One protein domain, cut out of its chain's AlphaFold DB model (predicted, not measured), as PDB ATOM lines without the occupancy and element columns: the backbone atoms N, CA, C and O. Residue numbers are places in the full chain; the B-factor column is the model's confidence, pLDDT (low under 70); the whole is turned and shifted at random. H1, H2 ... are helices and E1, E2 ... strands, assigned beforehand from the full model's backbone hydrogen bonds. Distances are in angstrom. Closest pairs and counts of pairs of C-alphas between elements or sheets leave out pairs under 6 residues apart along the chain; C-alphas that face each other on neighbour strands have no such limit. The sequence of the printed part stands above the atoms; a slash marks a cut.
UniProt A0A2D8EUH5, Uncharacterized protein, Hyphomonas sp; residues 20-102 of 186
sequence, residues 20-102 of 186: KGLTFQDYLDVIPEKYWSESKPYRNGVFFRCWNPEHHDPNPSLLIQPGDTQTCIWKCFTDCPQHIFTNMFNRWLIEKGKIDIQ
ATOM      1  N   LYS A  20     111.652  70.746 101.198       91.62
ATOM      2  CA  LYS A  20     111.662  70.731 102.673       91.62
ATOM      3  C   LYS A  20     112.895  71.394 103.291       91.62
ATOM      4  O   LYS A  20     112.894  71.627 104.495       91.62
ATOM      5  N   GLY A  21     113.959  71.581 102.516       92.25
ATOM      6  CA  GLY A  21     115.200  72.209 102.962       92.25
ATOM      7  C   GLY A  21     115.309  73.686 102.598       92.25
ATOM      8  O   GLY A  21     116.316  74.289 102.947       92.25
ATOM      9  N   LEU A  22     114.323  74.251 101.893       95.62
ATOM     10  CA  LEU A  22     114.338  75.657 101.496       95.62
ATOM     11  C   LEU A  22     114.054  76.576 102.684       95.62
ATOM     12  O   LEU A  22     113.204  76.290 103.532       95.62
ATOM     13  N   THR A  23     114.724  77.719 102.677       96.12
ATOM     14  CA  THR A  23     114.494  78.866 103.556       96.12
ATOM     15  C   THR A  23     113.739  79.966 102.814       96.12
ATOM     16  O   THR A  23     113.672  79.961 101.587       96.12
ATOM     17  N   PHE A  24     113.179  80.940 103.536       96.69
ATOM     18  CA  PHE A  24     112.546  82.097 102.894       96.69
ATOM     19  C   PHE A  24     113.543  82.884 102.027       96.69
ATOM     20  O   PHE A  24     113.198  83.319 100.932       96.69
ATOM     21  N   GLN A  25     114.802  82.983 102.467       96.38
ATOM     22  CA  GLN A  25     115.858  83.646 101.702       96.38
ATOM     23  C   GLN A  25     116.119  82.948 100.363       96.38
ATOM     24  O   GLN A  25     116.291  83.627  99.357       96.38
ATOM     25  N   ASP A  26     116.046  81.613 100.303       97.56
ATOM     26  CA  ASP A  26     116.184  80.890  99.034       97.56
ATOM     27  C   ASP A  26     115.117  81.292  98.011       97.56
ATOM     28  O   ASP A  26     115.398  81.282  96.818       97.56
ATOM     29  N   TYR A  27     113.910  81.663  98.454       97.19
ATOM     30  CA  TYR A  27     112.876  82.186  97.560       97.19
ATOM     31  C   TYR A  27     113.191  83.603  97.087       97.19
ATOM     32  O   TYR A  27     112.924  83.908  95.931       97.19
ATOM     33  N   LEU A  28     113.761  84.454  97.942       96.75
ATOM     34  CA  LEU A  28     114.162  85.808  97.554       96.75
ATOM     35  C   LEU A  28     115.332  85.784  96.558       96.75
ATOM     36  O   LEU A  28     115.280  86.468  95.540       96.75
ATOM     37  N   ASP A  29     116.337  84.941  96.801       96.94
ATOM     38  CA  ASP A  29     117.556  84.830  95.985       96.94
ATOM     39  C   ASP A  29     117.288  84.441  94.524       96.94
ATOM     40  O   ASP A  29     118.112  84.690  93.642       96.94
ATOM     41  N   VAL A  30     116.167  83.768  94.257       97.19
ATOM     42  CA  VAL A  30     115.826  83.291  92.910       97.19
ATOM     43  C   VAL A  30     114.935  84.256  92.135       97.19
ATOM     44  O   VAL A  30     114.716  84.038  90.944       97.19
ATOM     45  N   ILE A  31     114.445  85.325  92.771       95.94
ATOM     46  CA  ILE A  31     113.668  86.369  92.097       95.94
ATOM     47  C   ILE A  31     114.600  87.125  91.138       95.94
ATOM     48  O   ILE A  31     115.615  87.665  91.583       95.94
ATOM     49  N   PRO A  32     114.267  87.221  89.836       94.25
ATOM     50  CA  PRO A  32     115.069  87.975  88.880       94.25
ATOM     51  C   PRO A  32     115.300  89.434  89.299       94.25
ATOM     52  O   PRO A  32     114.361  90.130  89.680       94.25
ATOM     53  N   GLU A  33     116.535  89.918  89.134       93.31
ATOM     54  CA  GLU A  33     116.970  91.274  89.520       93.31
ATOM     55  C   GLU A  33     116.060  92.386  88.985       93.31
ATOM     56  O   GLU A  33     115.761  93.339  89.701       93.31
ATOM     57  N   LYS A  34     115.529  92.222  87.765       91.25
ATOM     58  CA  LYS A  34     114.606  93.179  87.134       91.25
ATOM     59  C   LYS A  34     113.350  93.490  87.957       91.25
ATOM     60  O   LYS A  34     112.714  94.506  87.719       91.25
ATOM     61  N   TYR A  35     112.958  92.614  88.882       91.19
ATOM     62  CA  TYR A  35     111.789  92.834  89.732       91.19
ATOM     63  C   TYR A  35     112.128  93.576  91.029       91.19
ATOM     64  O   TYR A  35     111.239  94.143  91.657       91.19
ATOM     65  N   TRP A  36     113.400  93.612  91.427       93.19
ATOM     66  CA  TRP A  36     113.824  94.216  92.689       93.19
ATOM     67  C   TRP A  36     113.830  95.743  92.666       93.19
ATOM     68  O   TRP A  36     113.554  96.356  93.697       93.19
ATOM     69  N   SER A  37     114.073  96.368  91.511       87.44
ATOM     70  CA  SER A  37     114.121  97.833  91.367       87.44
ATOM     71  C   SER A  37     112.813  98.534  91.744       87.44
ATOM     72  O   SER A  37     112.818  99.711  92.089       87.44
ATOM     73  N   GLU A  38     111.694  97.813  91.697       84.31
ATOM     74  CA  GLU A  38     110.353  98.324  92.004       84.31
ATOM     75  C   GLU A  38     109.773  97.720  93.289       84.31
ATOM     76  O   GLU A  38     108.579  97.857  93.577       84.31
ATOM     77  N   SER A  39     110.613  97.022  94.054       92.31
ATOM     78  CA  SER A  39     110.205  96.370  95.289       92.31
ATOM     79  C   SER A  39     110.101  97.360  96.451       92.31
ATOM     80  O   SER A  39     110.773  98.393  96.492       92.31
ATOM     81  N   LYS A  40     109.233  97.050  97.415       93.81
ATOM     82  CA  LYS A  40     109.079  97.812  98.657       93.81
ATOM     83  C   LYS A  40     109.116  96.857  99.849       93.81
ATOM     84  O   LYS A  40     108.306  95.929  99.884       93.81
ATOM     85  N   PRO A  41     110.003  97.056 100.838       94.06
ATOM     86  CA  PRO A  41     110.002  96.228 102.040       94.06
ATOM     87  C   PRO A  41     108.690  96.409 102.815       94.06
ATOM     88  O   PRO A  41     108.141  97.511 102.881       94.06
ATOM     89  N   TYR A  42     108.183  95.334 103.419       94.06
ATOM     90  CA  TYR A  42     106.969  95.362 104.231       94.06
ATOM     91  C   TYR A  42     107.021  94.325 105.347       94.06
ATOM     92  O   TYR A  42     106.893  93.130 105.099       94.06
ATOM     93  N   ARG A  43     107.146  94.789 106.598       91.81
ATOM     94  CA  ARG A  43     107.277  93.921 107.781       91.81
ATOM     95  C   ARG A  43     108.380  92.871 107.558       91.81
ATOM     96  O   ARG A  43     109.533  93.237 107.382       91.81
ATOM     97  N   ASN A  44     108.021  91.591 107.556       92.75
ATOM     98  CA  ASN A  44     108.884  90.436 107.316       92.75
ATOM     99  C   ASN A  44     108.870  89.954 105.850       92.75
ATOM    100  O   ASN A  44     109.318  88.846 105.568       92.75
ATOM    101  N   GLY A  45     108.337  90.754 104.930       95.44
ATOM    102  CA  GLY A  45     108.199  90.440 103.517       95.44
ATOM    103  C   GLY A  45     108.534  91.617 102.607       95.44
ATOM    104  O   GLY A  45     109.085  92.639 103.024       95.44
ATOM    105  N   VAL A  46     108.204  91.453 101.333       96.94
ATOM    106  CA  VAL A  46     108.510  92.407 100.270       96.94
ATOM    107  C   VAL A  46     107.335  92.469  99.299       96.94
ATOM    108  O   VAL A  46     106.835  91.442  98.836       96.94
ATOM    109  N   PHE A  47     106.889  93.684  98.995       96.19
ATOM    110  CA  PHE A  47     105.969  93.951  97.901       96.19
ATOM    111  C   PHE A  47     106.726  94.106  96.590       96.19
ATOM    112  O   PHE A  47     107.722  94.823  96.522       96.19
ATOM    113  N   PHE A  48     106.184  93.514  95.537       94.38
ATOM    114  CA  PHE A  48     106.621  93.663  94.159       94.38
ATOM    115  C   PHE A  48     105.441  94.101  93.290       94.38
ATOM    116  O   PHE A  48     104.275  93.872  93.634       94.38
ATOM    117  N   ARG A  49     105.724  94.695  92.126       92.75
ATOM    118  CA  ARG A  49     104.740  94.681  91.034       92.75
ATOM    119  C   ARG A  49     104.419  93.236  90.662       92.75
ATOM    120  O   ARG A  49     105.293  92.373  90.745       92.75
ATOM    121  N   CYS A  50     103.169  92.971  90.291       92.25
ATOM    122  CA  CYS A  50     102.760  91.629  89.901       92.25
ATOM    123  C   CYS A  50     103.617  91.122  88.732       92.25
ATOM    124  O   CYS A  50     103.848  91.836  87.759       92.25
ATOM    125  N   TRP A  51     104.096  89.883  88.835       90.94
ATOM    126  CA  TRP A  51     104.913  89.258  87.791       90.94
ATOM    127  C   TRP A  51     104.105  88.456  86.778       90.94
ATOM    128  O   TRP A  51     104.688  87.921  85.836       90.94
ATOM    129  N   ASN A  52     102.791  88.327  86.987       90.88
ATOM    130  CA  ASN A  52     101.919  87.670  86.027       90.88
ATOM    131  C   ASN A  52     101.956  88.475  84.714       90.88
ATOM    132  O   ASN A  52     101.551  89.633  84.726       90.88
ATOM    133  N   PRO A  53     102.422  87.898  83.591       85.75
ATOM    134  CA  PRO A  53     102.527  88.626  82.326       85.75
ATOM    135  C   PRO A  53     101.171  89.084  81.780       85.75
ATOM    136  O   PRO A  53     101.122  90.042  81.020       85.75
ATOM    137  N   GLU A  54     100.080  88.428  82.174       87.00
ATOM    138  CA  GLU A  54      98.716  88.813  81.794       87.00
ATOM    139  C   GLU A  54      98.156  89.934  82.679       87.00
ATOM    140  O   GLU A  54      97.038  90.399  82.464       87.00
ATOM    141  N   HIS A  55      98.919  90.370  83.686       83.25
ATOM    142  CA  HIS A  55      98.501  91.388  84.629       83.25
ATOM    143  C   HIS A  55      99.494  92.545  84.705       83.25
ATOM    144  O   HIS A  55     100.602  92.416  85.227       83.25
ATOM    145  N   HIS A  56      99.061  93.711  84.235       80.31
ATOM    146  CA  HIS A  56      99.845  94.935  84.314       80.31
ATOM    147  C   HIS A  56      99.317  95.837  85.421       80.31
ATOM    148  O   HIS A  56      98.289  96.491  85.269       80.31
ATOM    149  N   ASP A  57     100.061  95.896  86.522       78.31
ATOM    150  CA  ASP A  57      99.758  96.792  87.631       78.31
ATOM    151  C   ASP A  57     100.584  98.078  87.588       78.31
ATOM    152  O   ASP A  57     101.807  98.016  87.431       78.31
ATOM    153  N   PRO A  58      99.976  99.250  87.850       76.88
ATOM    154  CA  PRO A  58     100.731 100.487  88.031       76.88
ATOM    155  C   PRO A  58     101.509 100.512  89.361       76.88
ATOM    156  O   PRO A  58     102.564 101.150  89.455       76.88
ATOM    157  N   ASN A  59     101.031  99.790  90.382       84.62
ATOM    158  CA  ASN A  59     101.565  99.792  91.747       84.62
ATOM    159  C   ASN A  59     101.946  98.379  92.231       84.62
ATOM    160  O   ASN A  59     101.345  97.407  91.785       84.62
ATOM    161  N   PRO A  60     102.902  98.239  93.171       89.31
ATOM    162  CA  PRO A  60     103.196  96.955  93.803       89.31
ATOM    163  C   PRO A  60     101.956  96.336  94.462       89.31
ATOM    164  O   PRO A  60     101.331  96.953  95.322       89.31
ATOM    165  N   SER A  61     101.618  95.117  94.053       92.38
ATOM    166  CA  SER A  61     100.380  94.405  94.402       92.38
ATOM    167  C   SER A  61     100.623  92.950  94.812       92.38
ATOM    168  O   SER A  61      99.716  92.291  95.320       92.38
ATOM    169  N   LEU A  62     101.841  92.440  94.610       95.12
ATOM    170  CA  LEU A  62     102.257  91.090  94.962       95.12
ATOM    171  C   LEU A  62     103.088  91.142  96.242       95.12
ATOM    172  O   LEU A  62     104.206  91.648  96.233       95.12
ATOM    173  N   LEU A  63     102.557  90.607  97.336       95.81
ATOM    174  CA  LEU A  63     103.303  90.438  98.581       95.81
ATOM    175  C   LEU A  63     103.931  89.054  98.631       95.81
ATOM    176  O   LEU A  63     103.240  88.061  98.402       95.81
ATOM    177  N   ILE A  64     105.207  89.004  99.002       96.75
ATOM    178  CA  ILE A  64     105.944  87.783  99.320       96.75
ATOM    179  C   ILE A  64     106.461  87.886 100.748       96.75
ATOM    180  O   ILE A  64     107.113  88.864 101.105       96.75
ATOM    181  N   GLN A  65     106.170  86.887 101.573       96.75
ATOM    182  CA  GLN A  65     106.562  86.864 102.984       96.75
ATOM    183  C   GLN A  65     106.666  85.414 103.485       96.75
ATOM    184  O   GLN A  65     106.137  84.509 102.832       96.75
ATOM    185  N   PRO A  66     107.320  85.142 104.624       96.50
ATOM    186  CA  PRO A  66     107.244  83.826 105.244       96.50
ATOM    187  C   PRO A  66     105.836  83.599 105.816       96.50
ATOM    188  O   PRO A  66     105.183  84.537 106.281       96.50
ATOM    189  N   GLY A  67     105.361  82.355 105.770       92.38
ATOM    190  CA  GLY A  67     104.114  81.940 106.411       92.38
ATOM    191  C   GLY A  67     104.374  81.086 107.651       92.38
ATOM    192  O   GLY A  67     105.472  80.572 107.847       92.38
ATOM    193  N   ASP A  68     103.336  80.872 108.458       90.94
ATOM    194  CA  ASP A  68     103.453  80.062 109.682       90.94
ATOM    195  C   ASP A  68     103.680  78.570 109.382       90.94
ATOM    196  O   ASP A  68     104.320  77.851 110.145       90.94
ATOM    197  N   THR A  69     103.147  78.095 108.253       90.06
ATOM    198  CA  THR A  69     103.185  76.679 107.839       90.06
ATOM    199  C   THR A  69     103.921  76.442 106.523       90.06
ATOM    200  O   THR A  69     104.187  75.297 106.161       90.06
ATOM    201  N   GLN A  70     104.251  77.509 105.797       91.12
ATOM    202  CA  GLN A  70     104.919  77.460 104.501       91.12
ATOM    203  C   GLN A  70     106.133  78.381 104.529       91.12
ATOM    204  O   GLN A  70     106.034  79.524 104.966       91.12
ATOM    205  N   THR A  71     107.263  77.896 104.011       94.19
ATOM    206  CA  THR A  71     108.527  78.649 103.958       94.19
ATOM    207  C   THR A  71     108.367  80.015 103.288       94.19
ATOM    208  O   THR A  71     108.996  80.986 103.699       94.19
ATOM    209  N   CYS A  72     107.532  80.089 102.254       95.62
ATOM    210  CA  CYS A  72     107.253  81.295 101.496       95.62
ATOM    211  C   CYS A  72     105.787  81.269 101.067       95.62
ATOM    212  O   CYS A  72     105.316  80.259 100.543       95.62
ATOM    213  N   ILE A  73     105.078  82.368 101.304       94.88
ATOM    214  CA  ILE A  73     103.722  82.604 100.822       94.88
ATOM    215  C   ILE A  73     103.724  83.831  99.922       94.88
ATOM    216  O   ILE A  73     104.453  84.799 100.153       94.88
ATOM    217  N   TRP A  74     102.875  83.796  98.903       94.50
ATOM    218  CA  TRP A  74     102.689  84.898  97.974       94.50
ATOM    219  C   TRP A  74     101.205  85.190  97.795       94.50
ATOM    220  O   TRP A  74     100.368  84.289  97.724       94.50
ATOM    221  N   LYS A  75     100.859  86.471  97.706       92.94
ATOM    222  CA  LYS A  75      99.498  86.903  97.402       92.94
ATOM    223  C   LYS A  75      99.546  88.136  96.526       92.94
ATOM    224  O   LYS A  75     100.082  89.167  96.917       92.94
ATOM    225  N   CYS A  76      98.946  88.008  95.351       93.62
ATOM    226  CA  CYS A  76      98.570  89.153  94.546       93.62
ATOM    227  C   CYS A  76      97.206  89.665  95.029       93.62
ATOM    228  O   CYS A  76      96.263  88.873  95.148       93.62
ATOM    229  N   PHE A  77      97.111  90.955  95.345       91.56
ATOM    230  CA  PHE A  77      95.894  91.595  95.866       91.56
ATOM    231  C   PHE A  77      94.909  92.044  94.778       91.56
ATOM    232  O   PHE A  77      93.883  92.638  95.083       91.56
ATOM    233  N   THR A  78      95.204  91.717  93.525       86.62
ATOM    234  CA  THR A  78      94.400  92.002  92.328       86.62
ATOM    235  C   THR A  78      93.909  90.713  91.650       86.62
ATOM    236  O   THR A  78      93.688  90.667  90.446       86.62
ATOM    237  N   ASP A  79      93.788  89.631  92.426       83.38
ATOM    238  CA  ASP A  79      93.175  88.355  92.023       83.38
ATOM    239  C   ASP A  79      93.878  87.543  90.921       83.38
ATOM    240  O   ASP A  79      93.268  86.722  90.237       83.38
ATOM    241  N   CYS A  80      95.207  87.650  90.815       90.50
ATOM    242  CA  CYS A  80      95.970  86.721  89.976       90.50
ATOM    243  C   CYS A  80      95.875  85.259  90.477       90.50
ATOM    244  O   CYS A  80      95.997  85.009  91.688       90.50
ATOM    245  N   PRO A  81      95.761  84.272  89.565       91.56
ATOM    246  CA  PRO A  81      95.785  82.860  89.923       91.56
ATOM    247  C   PRO A  81      97.078  82.456  90.640       91.56
ATOM    248  O   PRO A  81      98.187  82.680  90.158       91.56
ATOM    249  N   GLN A  82      96.937  81.777  91.780       89.94
ATOM    250  CA  GLN A  82      98.066  81.382  92.635       89.94
ATOM    251  C   GLN A  82      99.083  80.473  91.931       89.94
ATOM    252  O   GLN A  82     100.283  80.570  92.187       89.94
ATOM    253  N   HIS A  83      98.611  79.611  91.026       90.50
ATOM    254  CA  HIS A  83      99.448  78.632  90.334       90.50
ATOM    255  C   HIS A  83     100.494  79.271  89.406       90.50
ATOM    256  O   HIS A  83     101.526  78.653  89.159       90.50
ATOM    257  N   ILE A  84     100.265  80.501  88.928       91.38
ATOM    258  CA  ILE A  84     101.229  81.233  88.094       91.38
ATOM    259  C   ILE A  84     102.520  81.449  88.886       91.38
ATOM    260  O   ILE A  84     103.595  81.037  88.457       91.38
ATOM    261  N   PHE A  85     102.403  82.004  90.093       93.44
ATOM    262  CA  PHE A  85     103.546  82.265  90.966       93.44
ATOM    263  C   PHE A  85     104.198  80.970  91.458       93.44
ATOM    264  O   PHE A  85     105.424  80.881  91.484       93.44
ATOM    265  N   THR A  86     103.400  79.938  91.761       93.56
ATOM    266  CA  THR A  86     103.922  78.601  92.087       93.56
ATOM    267  C   THR A  86     104.829  78.077  90.975       93.56
ATOM    268  O   THR A  86     105.937  77.613  91.244       93.56
ATOM    269  N   ASN A  87     104.386  78.170  89.718       94.75
ATOM    270  CA  ASN A  87     105.151  77.690  88.573       94.75
ATOM    271  C   ASN A  87     106.427  78.511  88.357       94.75
ATOM    272  O   ASN A  87     107.479  77.932  88.087       94.75
ATOM    273  N   MET A  88     106.351  79.836  88.517       94.69
ATOM    274  CA  MET A  88     107.511  80.728  88.412       94.69
ATOM    275  C   MET A  88     108.567  80.399  89.469       94.69
ATOM    276  O   MET A  88     109.719  80.161  89.114       94.69
ATOM    277  N   PHE A  89     108.182  80.293  90.744       96.38
ATOM    278  CA  PHE A  89     109.122  79.942  91.808       96.38
ATOM    279  C   PHE A  89     109.722  78.557  91.619       96.38
ATOM    280  O   PHE A  89     110.936  78.411  91.713       96.38
ATOM    281  N   ASN A  90     108.909  77.545  91.316       96.31
ATOM    282  CA  ASN A  90     109.418  76.197  91.079       96.31
ATOM    283  C   ASN A  90     110.447  76.178  89.943       96.31
ATOM    284  O   ASN A  90     111.485  75.530  90.077       96.31
ATOM    285  N   ARG A  91     110.189  76.915  88.856       96.31
ATOM    286  CA  ARG A  91     111.131  77.059  87.744       96.31
ATOM    287  C   ARG A  91     112.427  77.728  88.199       96.31
ATOM    288  O   ARG A  91     113.486  77.129  88.043       96.31
ATOM    289  N   TRP A  92     112.357  78.898  88.827       97.12
ATOM    290  CA  TRP A  92     113.557  79.628  89.247       97.12
ATOM    291  C   TRP A  92     114.374  78.888  90.311       97.12
ATOM    292  O   TRP A  92     115.601  78.885  90.254       97.12
ATOM    293  N   LEU A  93     113.717  78.210  91.256       97.81
ATOM    294  CA  LEU A  93     114.380  77.388  92.273       97.81
ATOM    295  C   LEU A  93     115.164  76.226  91.651       97.81
ATOM    296  O   LEU A  93     116.257  75.906  92.121       97.81
ATOM    297  N   ILE A  94     114.628  75.602  90.601       96.81
ATOM    298  CA  ILE A  94     115.319  74.540  89.860       96.81
ATOM    299  C   ILE A  94     116.457  75.134  89.021       96.81
ATOM    300  O   ILE A  94     117.588  74.665  89.121       96.81
ATOM    301  N   GLU A  95     116.197  76.196  88.255       95.94
ATOM    302  CA  GLU A  95     117.192  76.859  87.394       95.94
ATOM    303  C   GLU A  95     118.401  77.383  88.183       95.94
ATOM    304  O   GLU A  95     119.535  77.309  87.715       95.94
ATOM    305  N   LYS A  96     118.182  77.877  89.406       96.81
ATOM    306  CA  LYS A  96     119.241  78.359  90.307       96.81
ATOM    307  C   LYS A  96     119.876  77.251  91.158       96.81
ATOM    308  O   LYS A  96     120.701  77.548  92.017       96.81
ATOM    309  N   GLY A  97     119.490  75.987  90.968       95.56
ATOM    310  CA  GLY A  97     120.051  74.838  91.690       95.56
ATOM    311  C   GLY A  97     119.659  74.753  93.172       95.56
ATOM    312  O   GLY A  97     120.197  73.923  93.913       95.56
ATOM    313  N   LYS A  98     118.702  75.572  93.629       96.75
ATOM    314  CA  LYS A  98     118.141  75.481  94.988       96.75
ATOM    315  C   LYS A  98     117.330  74.194  95.164       96.75
ATOM    316  O   LYS A  98     117.212  73.700  96.280       96.75
ATOM    317  N   ILE A  99     116.816  73.621  94.074       96.75
ATOM    318  CA  ILE A  99     116.163  72.310  94.048       96.75
ATOM    319  C   ILE A  99     116.890  71.381  93.081       96.75
ATOM    320  O   ILE A  99     117.032  71.683  91.900       96.75
ATOM    321  N   ASP A 100     117.273  70.207  93.576       95.56
ATOM    322  CA  ASP A 100     117.804  69.118  92.765       95.56
ATOM    323  C   ASP A 100     116.674  68.149  92.389       95.56
ATOM    324  O   ASP A 100     116.160  67.389  93.220       95.56
ATOM    325  N   ILE A 101     116.305  68.143  91.107       95.06
ATOM    326  CA  ILE A 101     115.257  67.269  90.568       95.06
ATOM    327  C   ILE A 101     115.578  65.775  90.751       95.06
ATOM    328  O   ILE A 101     114.658  64.962  90.859       95.06
ATOM    329  N   GLN A 102     116.853  65.386  90.881       93.38
ATOM    330  CA  GLN A 102     117.243  63.996  91.147       93.38
ATOM    331  C   GLN A 102     116.788  63.516  92.528       93.38
ATOM    332  O   GLN A 102     116.529  62.321  92.707       93.38
TER     333      GLN A 102
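What this domain is: This is residues 20 to 102 of the 186 residues of an uncharacterized protein of Hyphomonas sp (UniProt A0A2D8EUH5). A small, twisted sheet of four strands, E1 to E4, forms a meander, each strand the antiparallel neighbour of the one before, and the three helices gather to one side of it, each only grazing it. The long link of residues 49 to 61 loops out at one end of the longest axis, and the last residues, to Gln 102, reach out at the other. The printed part has 83 residues, with named elements in the order H1, H2, E1, E2, E3, E4, H3; the sheet's order is E1, E2, E3, E4, all antiparallel. The class is mixed, helices and strands, with 41 of the 83 residues in named elements, under half. The whole is compact, with a radius of gyration of the C-alphas of 12.5 A and spans of 40 by 27 by 23 A.

Where its parts are: H1 is residues 24 to 29, 9.0 A long, and its C-alpha 24 is at (112.546, 82.097, 102.894). H2, residues 33 to 38, is 10.0 A long. E1 is residues 40 to 42, 6.4 A, and E2 is residues 45 to 48, 10.0 A. E3, residues 62 to 65, begins at C-alpha 62 at (102.257, 91.090, 94.962) and is 10.0 A long. E4 is residues 73 to 76, 10.4 A. H3, the longest helix, is residues 82 to 95, 20.3 A, and ends at C-alpha 95 at (117.192, 76.859, 87.394).

How they stand to each other: In the sheet, the hairpin E1 and E2 has N 40 and O 47 at 2.8 A. The hairpin E2 and E3 has N 46 and O 64 at 2.8 A. The hairpin E3 and E4 has N 63 and O 75 at 2.9 A; these three pairs are within hydrogen-bond range. E1 and E4 are the edge strands and are apart. H1 only grazes the sheet with residues 24 to 28, H2 with 35 to 38 and H3 with 82 to 86. The closest C-alphas of H2 and E2 are those of Glu 38 and Phe 48, 6.3 A apart; those of E4 and H3 are Lys 75 and Gln 82, 7.4 A. With its residues 89 to 93 alone, H3 only just touches H1, with 3 pairs of C-alphas within 8 A, the closest being those of Tyr 27 and Phe 89, 7.2 A apart. The two helices run the same way at a steep tilt of 68 degrees, only just short of about perpendicular. H2 is apart from H1 and from H3. Each O i to N i+4 pair is within hydrogen-bond range in H1 and H3; in H2 0 of 2 are, beside 1 of 3 O i to N i+3 pairs.

The domain as a whole: The two C-alphas farthest apart are those of Pro 58 and Gln 102, 40.2 A. The printed part has no cut. The link from E2 to E3, 13 residues, is long; that from E3 to E4 is short, and the other links are tight. The mean pLDDT of the printed part is 92.8, and no printed residue is under 70.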